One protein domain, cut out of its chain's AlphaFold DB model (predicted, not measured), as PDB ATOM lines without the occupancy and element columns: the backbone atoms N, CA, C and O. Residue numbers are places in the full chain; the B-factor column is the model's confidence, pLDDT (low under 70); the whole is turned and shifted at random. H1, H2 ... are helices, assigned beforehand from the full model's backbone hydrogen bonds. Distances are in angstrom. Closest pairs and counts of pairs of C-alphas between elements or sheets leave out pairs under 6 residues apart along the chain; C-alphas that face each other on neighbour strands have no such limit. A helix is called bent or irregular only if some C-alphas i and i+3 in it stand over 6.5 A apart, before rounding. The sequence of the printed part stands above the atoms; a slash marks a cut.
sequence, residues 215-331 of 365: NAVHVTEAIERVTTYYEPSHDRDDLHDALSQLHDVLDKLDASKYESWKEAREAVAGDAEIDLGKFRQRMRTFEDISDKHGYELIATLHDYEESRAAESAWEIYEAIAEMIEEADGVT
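AT A GLANCE: This is residues 215 to 331 of the 365 residues of an uncharacterized protein of Haloferax sp. BAB-2207 (UniProt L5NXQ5). Two helical hairpins spread as a V: H2 and H3, with H6 packed on both, make one lobe, H4 and H5 the other. H1 bridges them, touching H6 and H4. The printed part, 117 residues with six named helices, H1 to H6 in order, is all helix. It is compact: radius of gyration of the C-alphas 15.1 A, spans 47, 35 and 23 A.

IN THESE COORDINATES: Find C-alpha 312 at (-45.529, 11.613, -16.899); H6 runs 24.6 A to C-alpha 328 at (-30.830, 25.680, -3.046). Find H2 at residues 236 to 252, H3 at 260 to 269, H1 at 217 to 229, H5 at 294 to 310 and H4 at 276 to 291, irregular, its C-alphas 287 and 290 7.7 A apart.

HOW THE PARTS SIT: Hub H6 touches H3 at C-alphas 316 and 264, their closest, 5.1 A apart. H1 touches H6, about perpendicular at 81 degrees, closest C-alphas 226 and 317, 5.5 A. Every O i to N i+4 pair is within hydrogen-bond range in H3, H5 and H6, but 8 of 9 in H1, 12 of 13 in H2, 6 of 12 in H4.

THE WHOLE: The farthest C-alphas, 252 and 295, are 47.8 A apart. The printed part has no cut and no long link; pLDDT is under 70 at residues 251 to 273 and 328 to 331.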
ATOM      1  N   ASN A 215     -29.673  24.166 -31.423       85.12
ATOM      2  CA  ASN A 215     -31.104  23.892 -31.606       85.12
ATOM      3  C   ASN A 215     -31.670  22.862 -30.615       85.12
ATOM      4  O   ASN A 215     -32.871  22.619 -30.628       85.12
ATOM      5  N   ALA A 216     -30.830  22.241 -29.780       86.12
ATOM      6  CA  ALA A 216     -31.224  21.183 -28.844       86.12
ATOM      7  C   ALA A 216     -30.592  21.344 -27.447       86.12
ATOM      8  O   ALA A 216     -30.515  20.385 -26.674       86.12
ATOM      9  N   VAL A 217     -30.144  22.558 -27.103       86.00
ATOM     10  CA  VAL A 217     -29.588  22.862 -25.772       86.00
ATOM     11  C   VAL A 217     -30.611  22.549 -24.684       86.00
ATOM     12  O   VAL A 217     -30.285  21.863 -23.724       86.00
ATOM     13  N   HIS A 218     -31.868  22.957 -24.883       84.38
ATOM     14  CA  HIS A 218     -32.958  22.691 -23.945       84.38
ATOM     15  C   HIS A 218     -33.170  21.187 -23.695       84.38
ATOM     16  O   HIS A 218     -33.415  20.795 -22.558       84.38
ATOM     17  N   VAL A 219     -33.024  20.343 -24.726       87.31
ATOM     18  CA  VAL A 219     -33.127  18.880 -24.602       87.31
ATOM     19  C   VAL A 219     -31.994  18.344 -23.736       87.31
ATOM     20  O   VAL A 219     -32.234  17.588 -22.797       87.31
ATOM     21  N   THR A 220     -30.765  18.769 -24.028       85.12
ATOM     22  CA  THR A 220     -29.570  18.334 -23.292       85.12
ATOM     23  C   THR A 220     -29.660  18.750 -21.825       85.12
ATOM     24  O   THR A 220     -29.502  17.912 -20.941       85.12
ATOM     25  N   GLU A 221     -30.019  20.008 -21.552       85.88
ATOM     26  CA  GLU A 221     -30.221  20.507 -20.189       85.88
ATOM     27  C   GLU A 221     -31.334  19.753 -19.450       85.88
ATOM     28  O   GLU A 221     -31.179  19.419 -18.276       85.88
ATOM     29  N   ALA A 222     -32.460  19.467 -20.113       86.56
ATOM     30  CA  ALA A 222     -33.551  18.709 -19.505       86.56
ATOM     31  C   ALA A 222     -33.111  17.282 -19.140       86.56
ATOM     32  O   ALA A 222     -33.390  16.815 -18.035       86.56
ATOM     33  N   ILE A 223     -32.374  16.606 -20.026       87.00
ATOM     34  CA  ILE A 223     -31.843  15.261 -19.766       87.00
ATOM     35  C   ILE A 223     -30.842  15.284 -18.620       87.00
ATOM     36  O   ILE A 223     -30.926  14.426 -17.745       87.00
ATOM     37  N   GLU A 224     -29.916  16.242 -18.588       85.44
ATOM     38  CA  GLU A 224     -28.937  16.367 -17.504       85.44
ATOM     39  C   GLU A 224     -29.627  16.597 -16.151       85.44
ATOM     40  O   GLU A 224     -29.312  15.909 -15.171       85.44
ATOM     41  N   ARG A 225     -30.625  17.494 -16.103       84.56
ATOM     42  CA  ARG A 225     -31.430  17.742 -14.895       84.56
ATOM     43  C   ARG A 225     -32.141  16.476 -14.427       84.56
ATOM     44  O   ARG A 225     -32.024  16.107 -13.262       84.56
ATOM     45  N   VAL A 226     -32.835  15.779 -15.325       84.50
ATOM     46  CA  VAL A 226     -33.574  14.554 -14.980       84.50
ATOM     47  C   VAL A 226     -32.627  13.427 -14.569       84.50
ATOM     48  O   VAL A 226     -32.862  12.758 -13.565       84.50
ATOM     49  N   THR A 227     -31.529  13.231 -15.299       83.38
ATOM     50  CA  THR A 227     -30.559  12.150 -15.050       83.38
ATOM     51  C   THR A 227     -29.867  12.302 -13.701       83.38
ATOM     52  O   THR A 227     -29.537  11.296 -13.078       83.38
ATOM     53  N   THR A 228     -29.697  13.535 -13.219       82.94
ATOM     54  CA  THR A 228     -29.115  13.815 -11.897       82.94
ATOM     55  C   THR A 228     -29.920  13.189 -10.754       82.94
ATOM     56  O   THR A 228     -29.328  12.773  -9.761       82.94
ATOM     57  N   TYR A 229     -31.247  13.095 -10.893       81.56
ATOM     58  CA  TYR A 229     -32.148  12.598  -9.843       81.56
ATOM     59  C   TYR A 229     -32.830  11.273 -10.193       81.56
ATOM     60  O   TYR A 229     -33.582  10.728  -9.386       81.56
ATOM     61  N   TYR A 230     -32.625  10.762 -11.405       81.81
ATOM     62  CA  TYR A 230     -33.210   9.505 -11.842       81.81
ATOM     63  C   TYR A 230     -32.456   8.313 -11.242       81.81
ATOM     64  O   TYR A 230     -31.266   8.127 -11.490       81.81
ATOM     65  N   GLU A 231     -33.187   7.417 -10.576       79.06
ATOM     66  CA  GLU A 231     -32.654   6.155 -10.068       79.06
ATOM     67  C   GLU A 231     -33.490   4.976 -10.612       79.06
ATOM     68  O   GLU A 231     -34.721   4.994 -10.531       79.06
ATOM     69  N   PRO A 232     -32.874   3.907 -11.160       73.69
ATOM     70  CA  PRO A 232     -33.618   2.794 -11.764       73.69
ATOM     71  C   PRO A 232     -34.462   1.987 -10.775       73.69
ATOM     72  O   PRO A 232     -35.307   1.200 -11.199       73.69
ATOM     73  N   SER A 233     -34.155   2.101  -9.483       74.62
ATOM     74  CA  SER A 233     -34.871   1.435  -8.400       74.62
ATOM     75  C   SER A 233     -36.038   2.240  -7.858       74.62
ATOM     76  O   SER A 233     -36.781   1.666  -7.070       74.62
ATOM     77  N   HIS A 234     -36.188   3.513  -8.248       80.62
ATOM     78  CA  HIS A 234     -37.332   4.303  -7.818       80.62
ATOM     79  C   HIS A 234     -38.617   3.594  -8.203       80.62
ATOM     80  O   HIS A 234     -38.763   3.089  -9.320       80.62
ATOM     81  N   ASP A 235     -39.552   3.575  -7.274       77.75
ATOM     82  CA  ASP A 235     -40.930   3.263  -7.568       77.75
ATOM     83  C   ASP A 235     -41.812   4.502  -7.395       77.75
ATOM     84  O   ASP A 235     -41.370   5.636  -7.195       77.75
ATOM     85  N   ARG A 236     -43.108   4.294  -7.580       77.44
ATOM     86  CA  ARG A 236     -44.090   5.364  -7.510       77.44
ATOM     87  C   ARG A 236     -44.215   5.951  -6.101       77.44
ATOM     88  O   ARG A 236     -44.459   7.152  -5.986       77.44
ATOM     89  N   ASP A 237     -44.076   5.125  -5.068       78.88
ATOM     90  CA  ASP A 237     -44.180   5.577  -3.683       78.88
ATOM     91  C   ASP A 237     -42.951   6.430  -3.338       78.88
ATOM     92  O   ASP A 237     -43.112   7.514  -2.769       78.88
ATOM     93  N   ASP A 238     -41.759   6.029  -3.798       80.00
ATOM     94  CA  ASP A 238     -40.525   6.816  -3.652       80.00
ATOM     95  C   ASP A 238     -40.664   8.223  -4.264       80.00
ATOM     96  O   ASP A 238     -40.369   9.231  -3.614       80.00
ATOM     97  N   LEU A 239     -41.163   8.312  -5.505       81.94
ATOM     98  CA  LEU A 239     -41.347   9.589  -6.207       81.94
ATOM     99  C   LEU A 239     -42.419  10.466  -5.548       81.94
ATOM    100  O   LEU A 239     -42.261  11.689  -5.457       81.94
ATOM    101  N   HIS A 240     -43.500   9.858  -5.057       81.19
ATOM    102  CA  HIS A 240     -44.556  10.575  -4.347       81.19
ATOM    103  C   HIS A 240     -44.045  11.153  -3.021       81.19
ATOM    104  O   HIS A 240     -44.358  12.301  -2.670       81.19
ATOM    105  N   ASP A 241     -43.268  10.364  -2.281       79.06
ATOM    106  CA  ASP A 241     -42.685  10.770  -1.008       79.06
ATOM    107  C   ASP A 241     -41.647  11.875  -1.209       79.06
ATOM    108  O   ASP A 241     -41.661  12.850  -0.451       79.06
ATOM    109  N   ALA A 242     -40.814  11.789  -2.251       79.44
ATOM    110  CA  ALA A 242     -39.859  12.835  -2.609       79.44
ATOM    111  C   ALA A 242     -40.561  14.171  -2.918       79.44
ATOM    112  O   ALA A 242     -40.259  15.185  -2.281       79.44
ATOM    113  N   LEU A 243     -41.556  14.168  -3.815       80.25
ATOM    114  CA  LEU A 243     -42.345  15.363  -4.145       80.25
ATOM    115  C   LEU A 243     -43.058  15.939  -2.916       80.25
ATOM    116  O   LEU A 243     -43.047  17.150  -2.696       80.25
ATOM    117  N   SER A 244     -43.662  15.084  -2.086       78.19
ATOM    118  CA  SER A 244     -44.364  15.528  -0.874       78.19
ATOM    119  C   SER A 244     -43.409  16.171   0.134       78.19
ATOM    120  O   SER A 244     -43.735  17.208   0.711       78.19
ATOM    121  N   GLN A 245     -42.220  15.594   0.328       77.69
ATOM    122  CA  GLN A 245     -41.211  16.144   1.234       77.69
ATOM    123  C   GLN A 245     -40.648  17.476   0.731       77.69
ATOM    124  O   GLN A 245     -40.516  18.406   1.528       77.69
ATOM    125  N   LEU A 246     -40.352  17.592  -0.567       76.25
ATOM    126  CA  LEU A 246     -39.893  18.846  -1.171       76.25
ATOM    127  C   LEU A 246     -40.965  19.934  -1.074       76.25
ATOM    128  O   LEU A 246     -40.658  21.074  -0.726       76.25
ATOM    129  N   HIS A 247     -42.231  19.576  -1.291       74.56
ATOM    130  CA  HIS A 247     -43.344  20.515  -1.184       74.56
ATOM    131  C   HIS A 247     -43.491  21.047   0.247       74.56
ATOM    132  O   HIS A 247     -43.563  22.255   0.446       74.56
ATOM    133  N   ASP A 248     -43.445  20.167   1.253       73.50
ATOM    134  CA  ASP A 248     -43.503  20.554   2.670       73.50
ATOM    135  C   ASP A 248     -42.325  21.452   3.097       73.50
ATOM    136  O   ASP A 248     -42.440  22.222   4.057       73.50
ATOM    137  N   VAL A 249     -41.164  21.313   2.450       70.69
ATOM    138  CA  VAL A 249     -39.985  22.159   2.692       70.69
ATOM    139  C   VAL A 249     -40.168  23.529   2.045       70.69
ATOM    140  O   VAL A 249     -39.969  24.539   2.717       70.69
ATOM    141  N   LEU A 250     -40.579  23.577   0.780       70.44
ATOM    142  CA  LEU A 250     -40.750  24.821   0.028       70.44
ATOM    143  C   LEU A 250     -41.935  25.662   0.519       70.44
ATOM    144  O   LEU A 250     -41.820  26.885   0.571       70.44
ATOM    145  N   ASP A 251     -43.020  25.029   0.972       69.25
ATOM    146  CA  ASP A 251     -44.160  25.707   1.611       69.25
ATOM    147  C   ASP A 251     -43.720  26.473   2.873       69.25
ATOM    148  O   ASP A 251     -44.154  27.592   3.137       69.25
ATOM    149  N   LYS A 252     -42.758  25.926   3.629       69.38
ATOM    150  CA  LYS A 252     -42.170  26.607   4.799       69.38
ATOM    151  C   LYS A 252     -41.205  27.732   4.432       69.38
ATOM    152  O   LYS A 252     -40.910  28.563   5.291       69.38
ATOM    153  N   LEU A 253     -40.691  27.733   3.205       62.81
ATOM    154  CA  LEU A 253     -39.764  28.736   2.677       62.81
ATOM    155  C   LEU A 253     -40.479  29.841   1.875       62.81
ATOM    156  O   LEU A 253     -39.806  30.747   1.394       62.81
ATOM    157  N   ASP A 254     -41.818  29.802   1.792       60.03
ATOM    158  CA  ASP A 254     -42.665  30.780   1.086       60.03
ATOM    159  C   ASP A 254     -42.315  30.891  -0.420       60.03
ATOM    160  O   ASP A 254     -42.296  31.976  -1.008       60.03
ATOM    161  N   ALA A 255     -41.982  29.752  -1.049       58.16
ATOM    162  CA  ALA A 255     -41.589  29.675  -2.459       58.16
ATOM    163  C   ALA A 255     -42.788  29.817  -3.423       58.16
ATOM    164  O   ALA A 255     -43.901  29.366  -3.157       58.16
ATOM    165  N   SER A 256     -42.561  30.450  -4.580       55.44
ATOM    166  CA  SER A 256     -43.617  31.111  -5.374       55.44
ATOM    167  C   SER A 256     -44.271  30.299  -6.516       55.44
ATOM    168  O   SER A 256     -45.201  30.804  -7.150       55.44
ATOM    169  N   LYS A 257     -43.850  29.051  -6.789       57.91
ATOM    170  CA  LYS A 257     -44.291  28.244  -7.959       57.91
ATOM    171  C   LYS A 257     -45.226  27.067  -7.611       57.91
ATOM    172  O   LYS A 257     -44.966  25.916  -7.927       57.91
ATOM    173  N   TYR A 258     -46.349  27.359  -6.960       57.50
ATOM    174  CA  TYR A 258     -47.203  26.346  -6.317       57.50
ATOM    175  C   TYR A 258     -48.012  25.420  -7.258       57.50
ATOM    176  O   TYR A 258     -48.302  24.289  -6.878       57.50
ATOM    177  N   GLU A 259     -48.410  25.866  -8.459       57.97
ATOM    178  CA  GLU A 259     -49.355  25.100  -9.305       57.97
ATOM    179  C   GLU A 259     -48.700  24.026 -10.193       57.97
ATOM    180  O   GLU A 259     -49.233  22.923 -10.264       57.97
ATOM    181  N   SER A 260     -47.526  24.260 -10.799       58.84
ATOM    182  CA  SER A 260     -46.849  23.230 -11.617       58.84
ATOM    183  C   SER A 260     -46.404  22.023 -10.780       58.84
ATOM    184  O   SER A 260     -46.541  20.877 -11.195       58.84
ATOM    185  N   TRP A 261     -45.952  22.249  -9.543       64.75
ATOM    186  CA  TRP A 261     -45.586  21.165  -8.620       64.75
ATOM    187  C   TRP A 261     -46.791  20.356  -8.133       64.75
ATOM    188  O   TRP A 261     -46.655  19.204  -7.717       64.75
ATOM    189  N   LYS A 262     -47.984  20.954  -8.165       65.06
ATOM    190  CA  LYS A 262     -49.223  20.277  -7.791       65.06
ATOM    191  C   LYS A 262     -49.686  19.320  -8.889       65.06
ATOM    192  O   LYS A 262     -50.103  18.215  -8.550       65.06
ATOM    193  N   GLU A 263     -49.555  19.701 -10.159       67.88
ATOM    194  CA  GLU A 263     -49.836  18.826 -11.308       67.88
ATOM    195  C   GLU A 263     -48.925  17.586 -11.290       67.88
ATOM    196  O   GLU A 263     -49.432  16.462 -11.271       67.88
ATOM    197  N   ALA A 264     -47.615  17.766 -11.078       63.12
ATOM    198  CA  ALA A 264     -46.670  16.655 -10.921       63.12
ATOM    199  C   ALA A 264     -47.038  15.721  -9.751       63.12
ATOM    200  O   ALA A 264     -46.988  14.493  -9.867       63.12
ATOM    201  N   ARG A 265     -47.473  16.279  -8.611       63.75
ATOM    202  CA  ARG A 265     -47.931  15.492  -7.454       63.75
ATOM    203  C   ARG A 265     -49.214  14.712  -7.753       63.75
ATOM    204  O   ARG A 265     -49.345  13.565  -7.322       63.75
ATOM    205  N   GLU A 266     -50.152  15.309  -8.482       68.38
ATOM    206  CA  GLU A 266     -51.376  14.641  -8.940       68.38
ATOM    207  C   GLU A 266     -51.062  13.531  -9.960       68.38
ATOM    208  O   GLU A 266     -51.673  12.460  -9.890       68.38
ATOM    209  N   ALA A 267     -50.064  13.724 -10.829       64.12
ATOM    210  CA  ALA A 267     -49.603  12.727 -11.795       64.12
ATOM    211  C   ALA A 267     -49.030  11.469 -11.117       64.12
ATOM    212  O   ALA A 267     -49.366  10.353 -11.522       64.12
ATOM    213  N   VAL A 268     -48.242  11.620 -10.041       66.31
ATOM    214  CA  VAL A 268     -47.777  10.470  -9.233       66.31
ATOM    215  C   VAL A 268     -48.906   9.871  -8.388       66.31
ATOM    216  O   VAL A 268     -48.914   8.672  -8.111       66.31
ATOM    217  N   ALA A 269     -49.889  10.665  -7.962       61.22
ATOM    218  CA  ALA A 269     -51.009  10.179  -7.154       61.22
ATOM    219  C   ALA A 269     -52.108   9.463  -7.973       61.22
ATOM    220  O   ALA A 269     -52.870   8.682  -7.399       61.22
ATOM    221  N   GLY A 270     -52.192   9.667  -9.292       60.97
ATOM    222  CA  GLY A 270     -53.204   9.060 -10.176       60.97
ATOM    223  C   GLY A 270     -52.873   7.641 -10.658       60.97
ATOM    224  O   GLY A 270     -51.724   7.244 -10.673       60.97
ATOM    225  N   ASP A 271     -53.848   6.836 -11.090       55.75
ATOM    226  CA  ASP A 271     -53.673   5.410 -11.477       55.75
ATOM    227  C   ASP A 271     -52.788   5.144 -12.724       55.75
ATOM    228  O   ASP A 271     -52.721   4.013 -13.207       55.75
ATOM    229  N   ALA A 272     -52.112   6.158 -13.267       60.34
ATOM    230  CA  ALA A 272     -51.202   5.993 -14.393       60.34
ATOM    231  C   ALA A 272     -49.989   5.132 -13.993       60.34
ATOM    232  O   ALA A 272     -49.358   5.347 -12.956       60.34
ATOM    233  N   GLU A 273     -49.673   4.133 -14.817       63.97
ATOM    234  CA  GLU A 273     -48.492   3.289 -14.644       63.97
ATOM    235  C   GLU A 273     -47.251   4.060 -15.115       63.97
ATOM    236  O   GLU A 273     -47.156   4.447 -16.280       63.97
ATOM    237  N   ILE A 274     -46.307   4.303 -14.200       73.88
ATOM    238  CA  ILE A 274     -45.035   4.967 -14.499       73.88
ATOM    239  C   ILE A 274     -44.014   3.883 -14.864       73.88
ATOM    240  O   ILE A 274     -43.452   3.224 -13.991       73.88
ATOM    241  N   ASP A 275     -43.769   3.684 -16.160       79.25
ATOM    242  CA  ASP A 275     -42.753   2.740 -16.642       79.25
ATOM    243  C   ASP A 275     -41.372   3.413 -16.724       79.25
ATOM    244  O   ASP A 275     -40.932   3.894 -17.774       79.25
ATOM    245  N   LEU A 276     -40.664   3.427 -15.593       80.44
ATOM    246  CA  LEU A 276     -39.324   4.015 -15.478       80.44
ATOM    247  C   LEU A 276     -38.253   3.269 -16.286       80.44
ATOM    248  O   LEU A 276     -37.207   3.842 -16.605       80.44
ATOM    249  N   GLY A 277     -38.495   2.001 -16.628       80.81
ATOM    250  CA  GLY A 277     -37.595   1.217 -17.470       80.81
ATOM    251  C   GLY A 277     -37.650   1.685 -18.922       80.81
ATOM    252  O   GLY A 277     -36.607   1.912 -19.544       80.81
ATOM    253  N   LYS A 278     -38.866   1.874 -19.446       83.75
ATOM    254  CA  LYS A 278     -39.100   2.443 -20.777       83.75
ATOM    255  C   LYS A 278     -38.635   3.898 -20.862       83.75
ATOM    256  O   LYS A 278     -37.975   4.249 -21.840       83.75
ATOM    257  N   PHE A 279     -38.892   4.688 -19.821       85.38
ATOM    258  CA  PHE A 279     -38.424   6.071 -19.720       85.38
ATOM    259  C   PHE A 279     -36.901   6.172 -19.870       85.38
ATOM    260  O   PHE A 279     -36.399   6.894 -20.728       85.38
ATOM    261  N   ARG A 280     -36.141   5.343 -19.141       83.94
ATOM    262  CA  ARG A 280     -34.673   5.304 -19.266       83.94
ATOM    263  C   ARG A 280     -34.193   4.908 -20.654       83.94
ATOM    264  O   ARG A 280     -33.201   5.445 -21.138       83.94
ATOM    265  N   GLN A 281     -34.849   3.933 -21.281       85.06
ATOM    266  CA  GLN A 281     -34.492   3.531 -22.642       85.06
ATOM    267  C   GLN A 281     -34.691   4.681 -23.627       85.06
ATOM    268  O   GLN A 281     -33.856   4.847 -24.509       85.06
ATOM    269  N   ARG A 282     -35.749   5.479 -23.449       84.62
ATOM    270  CA  ARG A 282     -35.997   6.671 -24.262       84.62
ATOM    271  C   ARG A 282     -34.997   7.786 -23.976       84.62
ATOM    272  O   ARG A 282     -34.408   8.275 -24.931       84.62
ATOM    273  N   MET A 283     -34.693   8.103 -22.715       86.31
ATOM    274  CA  MET A 283     -33.677   9.117 -22.375       86.31
ATOM    275  C   MET A 283     -32.321   8.841 -23.040       86.31
ATOM    276  O   MET A 283     -31.735   9.740 -23.632       86.31
ATOM    277  N   ARG A 284     -31.879   7.577 -23.072       84.81
ATOM    278  CA  ARG A 284     -30.642   7.177 -23.771       84.81
ATOM    279  C   ARG A 284     -30.629   7.507 -25.261       84.81
ATOM    280  O   ARG A 284     -29.566   7.719 -25.822       84.81
ATOM    281  N   THR A 285     -31.785   7.547 -25.922       83.25
ATOM    282  CA  THR A 285     -31.850   7.927 -27.348       83.25
ATOM    283  C   THR A 285     -31.595   9.418 -27.582       83.25
ATOM    284  O   THR A 285     -31.304   9.823 -28.715       83.25
ATOM    285  N   PHE A 286     -31.687  10.210 -26.512       88.06
ATOM    286  CA  PHE A 286     -31.453  11.645 -26.502       88.06
ATOM    287  C   PHE A 286     -30.092  12.025 -25.897       88.06
ATOM    288  O   PHE A 286     -29.609  13.113 -26.179       88.06
ATOM    289  N   GLU A 287     -29.442  11.139 -25.131       81.19
ATOM    290  CA  GLU A 287     -28.072  11.351 -24.623       81.19
ATOM    291  C   GLU A 287     -27.070  11.597 -25.771       81.19
ATOM    292  O   GLU A 287     -26.225  12.480 -25.671       81.19
ATOM    293  N   ASP A 288     -27.232  10.902 -26.903       81.94
ATOM    294  CA  ASP A 288     -26.375  11.053 -28.092       81.94
ATOM    295  C   ASP A 288     -26.885  12.137 -29.070       81.94
ATOM    296  O   ASP A 288     -26.597  12.098 -30.269       81.94
ATOM    297  N   ILE A 289     -27.705  13.098 -28.616       87.38
ATOM    298  CA  ILE A 289     -28.258  14.138 -29.503       87.38
ATOM    299  C   ILE A 289     -27.174  15.066 -30.068       87.38
ATOM    300  O   ILE A 289     -27.345  15.577 -31.173       87.38
ATOM    301  N   SER A 290     -26.053  15.243 -29.359       84.38
ATOM    302  CA  SER A 290     -24.938  16.099 -29.790       84.38
ATOM    303  C   SER A 290     -24.280  15.647 -31.091       84.38
ATOM    304  O   SER A 290     -23.784  16.485 -31.838       84.38
ATOM    305  N   ASP A 291     -24.305  14.342 -31.373       87.25
ATOM    306  CA  ASP A 291     -23.672  13.753 -32.557       87.25
ATOM    307  C   ASP A 291     -24.573  13.818 -33.805       87.25
ATOM    308  O   ASP A 291     -24.152  13.449 -34.905       87.25
ATOM    309  N   LYS A 292     -25.826  14.266 -33.650       89.69
ATOM    310  CA  LYS A 292     -26.823  14.290 -34.723       89.69
ATOM    311  C   LYS A 292     -26.872  15.645 -35.419       89.69
ATOM    312  O   LYS A 292     -26.890  16.702 -34.788       89.69
ATOM    313  N   HIS A 293     -27.015  15.592 -36.739       87.00
ATOM    314  CA  HIS A 293     -27.127  16.762 -37.610       87.00
ATOM    315  C   HIS A 293     -28.298  16.616 -38.586       87.00
ATOM    316  O   HIS A 293     -28.859  15.529 -38.758       87.00
ATOM    317  N   GLY A 294     -28.695  17.725 -39.213       91.94
ATOM    318  CA  GLY A 294     -29.696  17.734 -40.278       91.94
ATOM    319  C   GLY A 294     -31.000  17.022 -39.919       91.94
ATOM    320  O   GLY A 294     -31.591  17.244 -38.862       91.94
ATOM    321  N   TYR A 295     -31.465  16.155 -40.821       94.00
ATOM    322  CA  TYR A 295     -32.756  15.473 -40.694       94.00
ATOM    323  C   TYR A 295     -32.826  14.511 -39.490       94.00
ATOM    324  O   TYR A 295     -33.922  14.249 -38.984       94.00
ATOM    325  N   GLU A 296     -31.689  13.995 -39.010       94.38
ATOM    326  CA  GLU A 296     -31.623  13.098 -37.847       94.38
ATOM    327  C   GLU A 296     -31.820  13.856 -36.535       94.38
ATOM    328  O   GLU A 296     -32.502  13.370 -35.624       94.38
ATOM    329  N   LEU A 297     -31.272  15.074 -36.457       93.12
ATOM    330  CA  LEU A 297     -31.512  15.972 -35.333       93.12
ATOM    331  C   LEU A 297     -32.995  16.338 -35.260       93.12
ATOM    332  O   LEU A 297     -33.613  16.173 -34.213       93.12
ATOM    333  N   ILE A 298     -33.596  16.733 -36.389       93.94
ATOM    334  CA  ILE A 298     -35.033  17.042 -36.472       93.94
ATOM    335  C   ILE A 298     -35.880  15.868 -35.995       93.94
ATOM    336  O   ILE A 298     -36.802  16.042 -35.197       93.94
ATOM    337  N   ALA A 299     -35.547  14.662 -36.445       94.12
ATOM    338  CA  ALA A 299     -36.239  13.463 -36.019       94.12
ATOM    339  C   ALA A 299     -36.096  13.192 -34.516       94.12
ATOM    340  O   ALA A 299     -37.008  12.652 -33.900       94.12
ATOM    341  N   THR A 300     -34.962  13.543 -33.917       92.94
ATOM    342  CA  THR A 300     -34.727  13.352 -32.480       92.94
ATOM    343  C   THR A 300     -35.469  14.391 -31.643       92.94
ATOM    344  O   THR A 300     -36.005  14.037 -30.599       92.94
ATOM    345  N   LEU A 301     -35.583  15.633 -32.124       92.25
ATOM    346  CA  LEU A 301     -36.408  16.665 -31.488       92.25
ATOM    347  C   LEU A 301     -37.890  16.260 -31.453       92.25
ATOM    348  O   LEU A 301     -38.544  16.395 -30.426       92.25
ATOM    349  N   HIS A 302     -38.411  15.693 -32.549       93.12
ATOM    350  CA  HIS A 302     -39.778  15.150 -32.569       93.12
ATOM    351  C   HIS A 302     -39.962  13.995 -31.578       93.12
ATOM    352  O   HIS A 302     -40.954  13.982 -30.853       93.12
ATOM    353  N   ASP A 303     -39.016  13.052 -31.515       92.19
ATOM    354  CA  ASP A 303     -39.075  11.945 -30.551       92.19
ATOM    355  C   ASP A 303     -39.044  12.454 -29.095       92.19
ATOM    356  O   ASP A 303     -39.739  11.901 -28.238       92.19
ATOM    357  N   TYR A 304     -38.251  13.496 -28.810       91.25
ATOM    358  CA  TYR A 304     -38.178  14.127 -27.489       91.25
ATOM    359  C   TYR A 304     -39.515  14.756 -27.103       91.25
ATOM    360  O   TYR A 304     -40.060  14.428 -26.050       91.25
ATOM    361  N   GLU A 305     -40.098  15.570 -27.980       90.38
ATOM    362  CA  GLU A 305     -41.388  16.216 -27.727       90.38
ATOM    363  C   GLU A 305     -42.537  15.204 -27.598       90.38
ATOM    364  O   GLU A 305     -43.409  15.345 -26.736       90.38
ATOM    365  N   GLU A 306     -42.526  14.129 -28.393       90.50
ATOM    366  CA  GLU A 306     -43.482  13.028 -28.231       90.50
ATOM    367  C   GLU A 306     -43.297  12.318 -26.881       90.50
ATOM    368  O   GLU A 306     -44.283  12.029 -26.196       90.50
ATOM    369  N   SER A 307     -42.051  12.048 -26.479       89.50
ATOM    370  CA  SER A 307     -41.736  11.427 -25.187       89.50
ATOM    371  C   SER A 307     -42.196  12.307 -24.025       89.50
ATOM    372  O   SER A 307     -42.885  11.812 -23.131       89.50
ATOM    373  N   ARG A 308     -41.909  13.612 -24.080       87.69
ATOM    374  CA  ARG A 308     -42.310  14.598 -23.072       87.69
ATOM    375  C   ARG A 308     -43.825  14.695 -22.918       87.69
ATOM    376  O   ARG A 308     -44.322  14.740 -21.799       87.69
ATOM    377  N   ALA A 309     -44.569  14.650 -24.023       86.38
ATOM    378  CA  ALA A 309     -46.031  14.685 -23.995       86.38
ATOM    379  C   ALA A 309     -46.678  13.362 -23.537       86.38
ATOM    380  O   ALA A 309     -47.803  13.368 -23.032       86.38
ATOM    381  N   ALA A 310     -46.019  12.220 -23.757       84.88
ATOM    382  CA  ALA A 310     -46.592  10.899 -23.495       84.88
ATOM    383  C   ALA A 310     -46.231  10.316 -22.120       84.88
ATOM    384  O   ALA A 310     -46.942   9.433 -21.634       84.88
ATOM    385  N   GLU A 311     -45.121  10.743 -21.516       85.62
ATOM    386  CA  GLU A 311     -44.570  10.140 -20.301       85.62
ATOM    387  C   GLU A 311     -44.590  11.114 -19.129       85.62
ATOM    388  O   GLU A 311     -43.783  12.037 -19.060       85.62
ATOM    389  N   SER A 312     -45.441  10.831 -18.139       84.38
ATOM    390  CA  SER A 312     -45.529  11.613 -16.899       84.38
ATOM    391  C   SER A 312     -44.214  11.673 -16.117       84.38
ATOM    392  O   SER A 312     -44.016  12.587 -15.327       84.38
ATOM    393  N   ALA A 313     -43.293  10.729 -16.343       85.06
ATOM    394  CA  ALA A 313     -41.975  10.728 -15.719       85.06
ATOM    395  C   ALA A 313     -41.182  12.017 -16.005       85.06
ATOM    396  O   ALA A 313     -40.490  12.484 -15.103       85.06
ATOM    397  N   TRP A 314     -41.321  12.621 -17.194       87.81
ATOM    398  CA  TRP A 314     -40.696  13.915 -17.495       87.81
ATOM    399  C   TRP A 314     -41.175  14.996 -16.529       87.81
ATOM    400  O   TRP A 314     -40.365  15.571 -15.816       87.81
ATOM    401  N   GLU A 315     -42.491  15.199 -16.438       84.00
ATOM    402  CA  GLU A 315     -43.109  16.194 -15.552       84.00
ATOM    403  C   GLU A 315     -42.706  15.988 -14.082       84.00
ATOM    404  O   GLU A 315     -42.398  16.943 -13.372       84.00
ATOM    405  N   ILE A 316     -42.653  14.732 -13.632       83.50
ATOM    406  CA  ILE A 316     -42.304  14.377 -12.251       83.50
ATOM    407  C   ILE A 316     -40.850  14.731 -11.934       83.50
ATOM    408  O   ILE A 316     -40.585  15.395 -10.931       83.50
ATOM    409  N   TYR A 317     -39.903  14.284 -12.762       86.19
ATOM    410  CA  TYR A 317     -38.482  14.528 -12.508       86.19
ATOM    411  C   TYR A 317     -38.080  15.982 -12.786       86.19
ATOM    412  O   TYR A 317     -37.256  16.514 -12.045       86.19
ATOM    413  N   GLU A 318     -38.684  16.644 -13.782       86.19
ATOM    414  CA  GLU A 318     -38.518  18.088 -14.007       86.19
ATOM    415  C   GLU A 318     -38.997  18.875 -12.776       86.19
ATOM    416  O   GLU A 318     -38.262  19.721 -12.271       86.19
ATOM    417  N   ALA A 319     -40.164  18.538 -12.211       82.81
ATOM    418  CA  ALA A 319     -40.657  19.179 -10.993       82.81
ATOM    419  C   ALA A 319     -39.745  18.934  -9.781       82.81
ATOM    420  O   ALA A 319     -39.453  19.874  -9.044       82.81
ATOM    421  N   ILE A 320     -39.261  17.701  -9.575       82.81
ATOM    422  CA  ILE A 320     -38.302  17.392  -8.499       82.81
ATOM    423  C   ILE A 320     -37.036  18.246  -8.650       82.81
ATOM    424  O   ILE A 320     -36.604  18.862  -7.675       82.81
ATOM    425  N   ALA A 321     -36.470  18.314  -9.858       84.38
ATOM    426  CA  ALA A 321     -35.274  19.103 -10.132       84.38
ATOM    427  C   ALA A 321     -35.502  20.597  -9.855       84.38
ATOM    428  O   ALA A 321     -34.729  21.204  -9.114       84.38
ATOM    429  N   GLU A 322     -36.595  21.172 -10.366       81.88
ATOM    430  CA  GLU A 322     -36.948  22.577 -10.130       81.88
ATOM    431  C   GLU A 322     -37.153  22.893  -8.641       81.88
ATOM    432  O   GLU A 322     -36.728  23.943  -8.161       81.88
ATOM    433  N   MET A 323     -37.802  21.994  -7.894       77.25
ATOM    434  CA  MET A 323     -38.023  22.160  -6.456       77.25
ATOM    435  C   MET A 323     -36.706  22.145  -5.669       77.25
ATOM    436  O   MET A 323     -36.558  22.899  -4.705       77.25
ATOM    437  N   ILE A 324     -35.749  21.302  -6.070       79.19
ATOM    438  CA  ILE A 324     -34.417  21.257  -5.456       79.19
ATOM    439  C   ILE A 324     -33.624  22.525  -5.798       79.19
ATOM    440  O   ILE A 324     -33.067  23.142  -4.891       79.19
ATOM    441  N   GLU A 325     -33.633  22.967  -7.060       78.44
ATOM    442  CA  GLU A 325     -32.979  24.216  -7.481       78.44
ATOM    443  C   GLU A 325     -33.536  25.440  -6.729       78.44
ATOM    444  O   GLU A 325     -32.770  26.280  -6.248       78.44
ATOM    445  N   GLU A 326     -34.860  25.529  -6.566       74.88
ATOM    446  CA  GLU A 326     -35.498  26.604  -5.796       74.88
ATOM    447  C   GLU A 326     -35.097  26.540  -4.313       74.88
ATOM    448  O   GLU A 326     -34.815  27.574  -3.703       74.88
ATOM    449  N   ALA A 327     -35.025  25.337  -3.731       70.75
ATOM    450  CA  ALA A 327     -34.598  25.153  -2.346       70.75
ATOM    451  C   ALA A 327     -33.132  25.573  -2.127       70.75
ATOM    452  O   ALA A 327     -32.826  26.206  -1.112       70.75
ATOM    453  N   ASP A 328     -32.242  25.271  -3.078       68.75
ATOM    454  CA  ASP A 328     -30.830  25.680  -3.046       68.75
ATOM    455  C   ASP A 328     -30.645  27.191  -3.281       68.75
ATOM    456  O   ASP A 328     -29.712  27.802  -2.748       68.75
ATOM    457  N   GLY A 329     -31.552  27.820  -4.035       62.12
ATOM    458  CA  GLY A 329     -31.551  29.257  -4.323       62.12
ATOM    459  C   GLY A 329     -31.888  30.160  -3.129       62.12
ATOM    460  O   GLY A 329     -31.652  31.374  -3.185       62.12
ATOM    461  N   VAL A 330     -32.399  29.611  -2.021       63.19
ATOM    462  CA  VAL A 330     -32.730  30.390  -0.820       63.19
ATOM    463  C   VAL A 330     -31.453  30.804  -0.076       63.19
ATOM    464  O   VAL A 330     -30.945  30.108   0.806       63.19
ATOM    465  N   THR A 331     -30.940  32.001  -0.376       49.19
ATOM    466  CA  THR A 331     -29.887  32.633   0.434       49.19
ATOM    467  C   THR A 331     -30.391  32.912   1.848       49.19
ATOM    468  O   THR A 331     -31.166  33.842   2.083       49.19
TER     469      THR A 331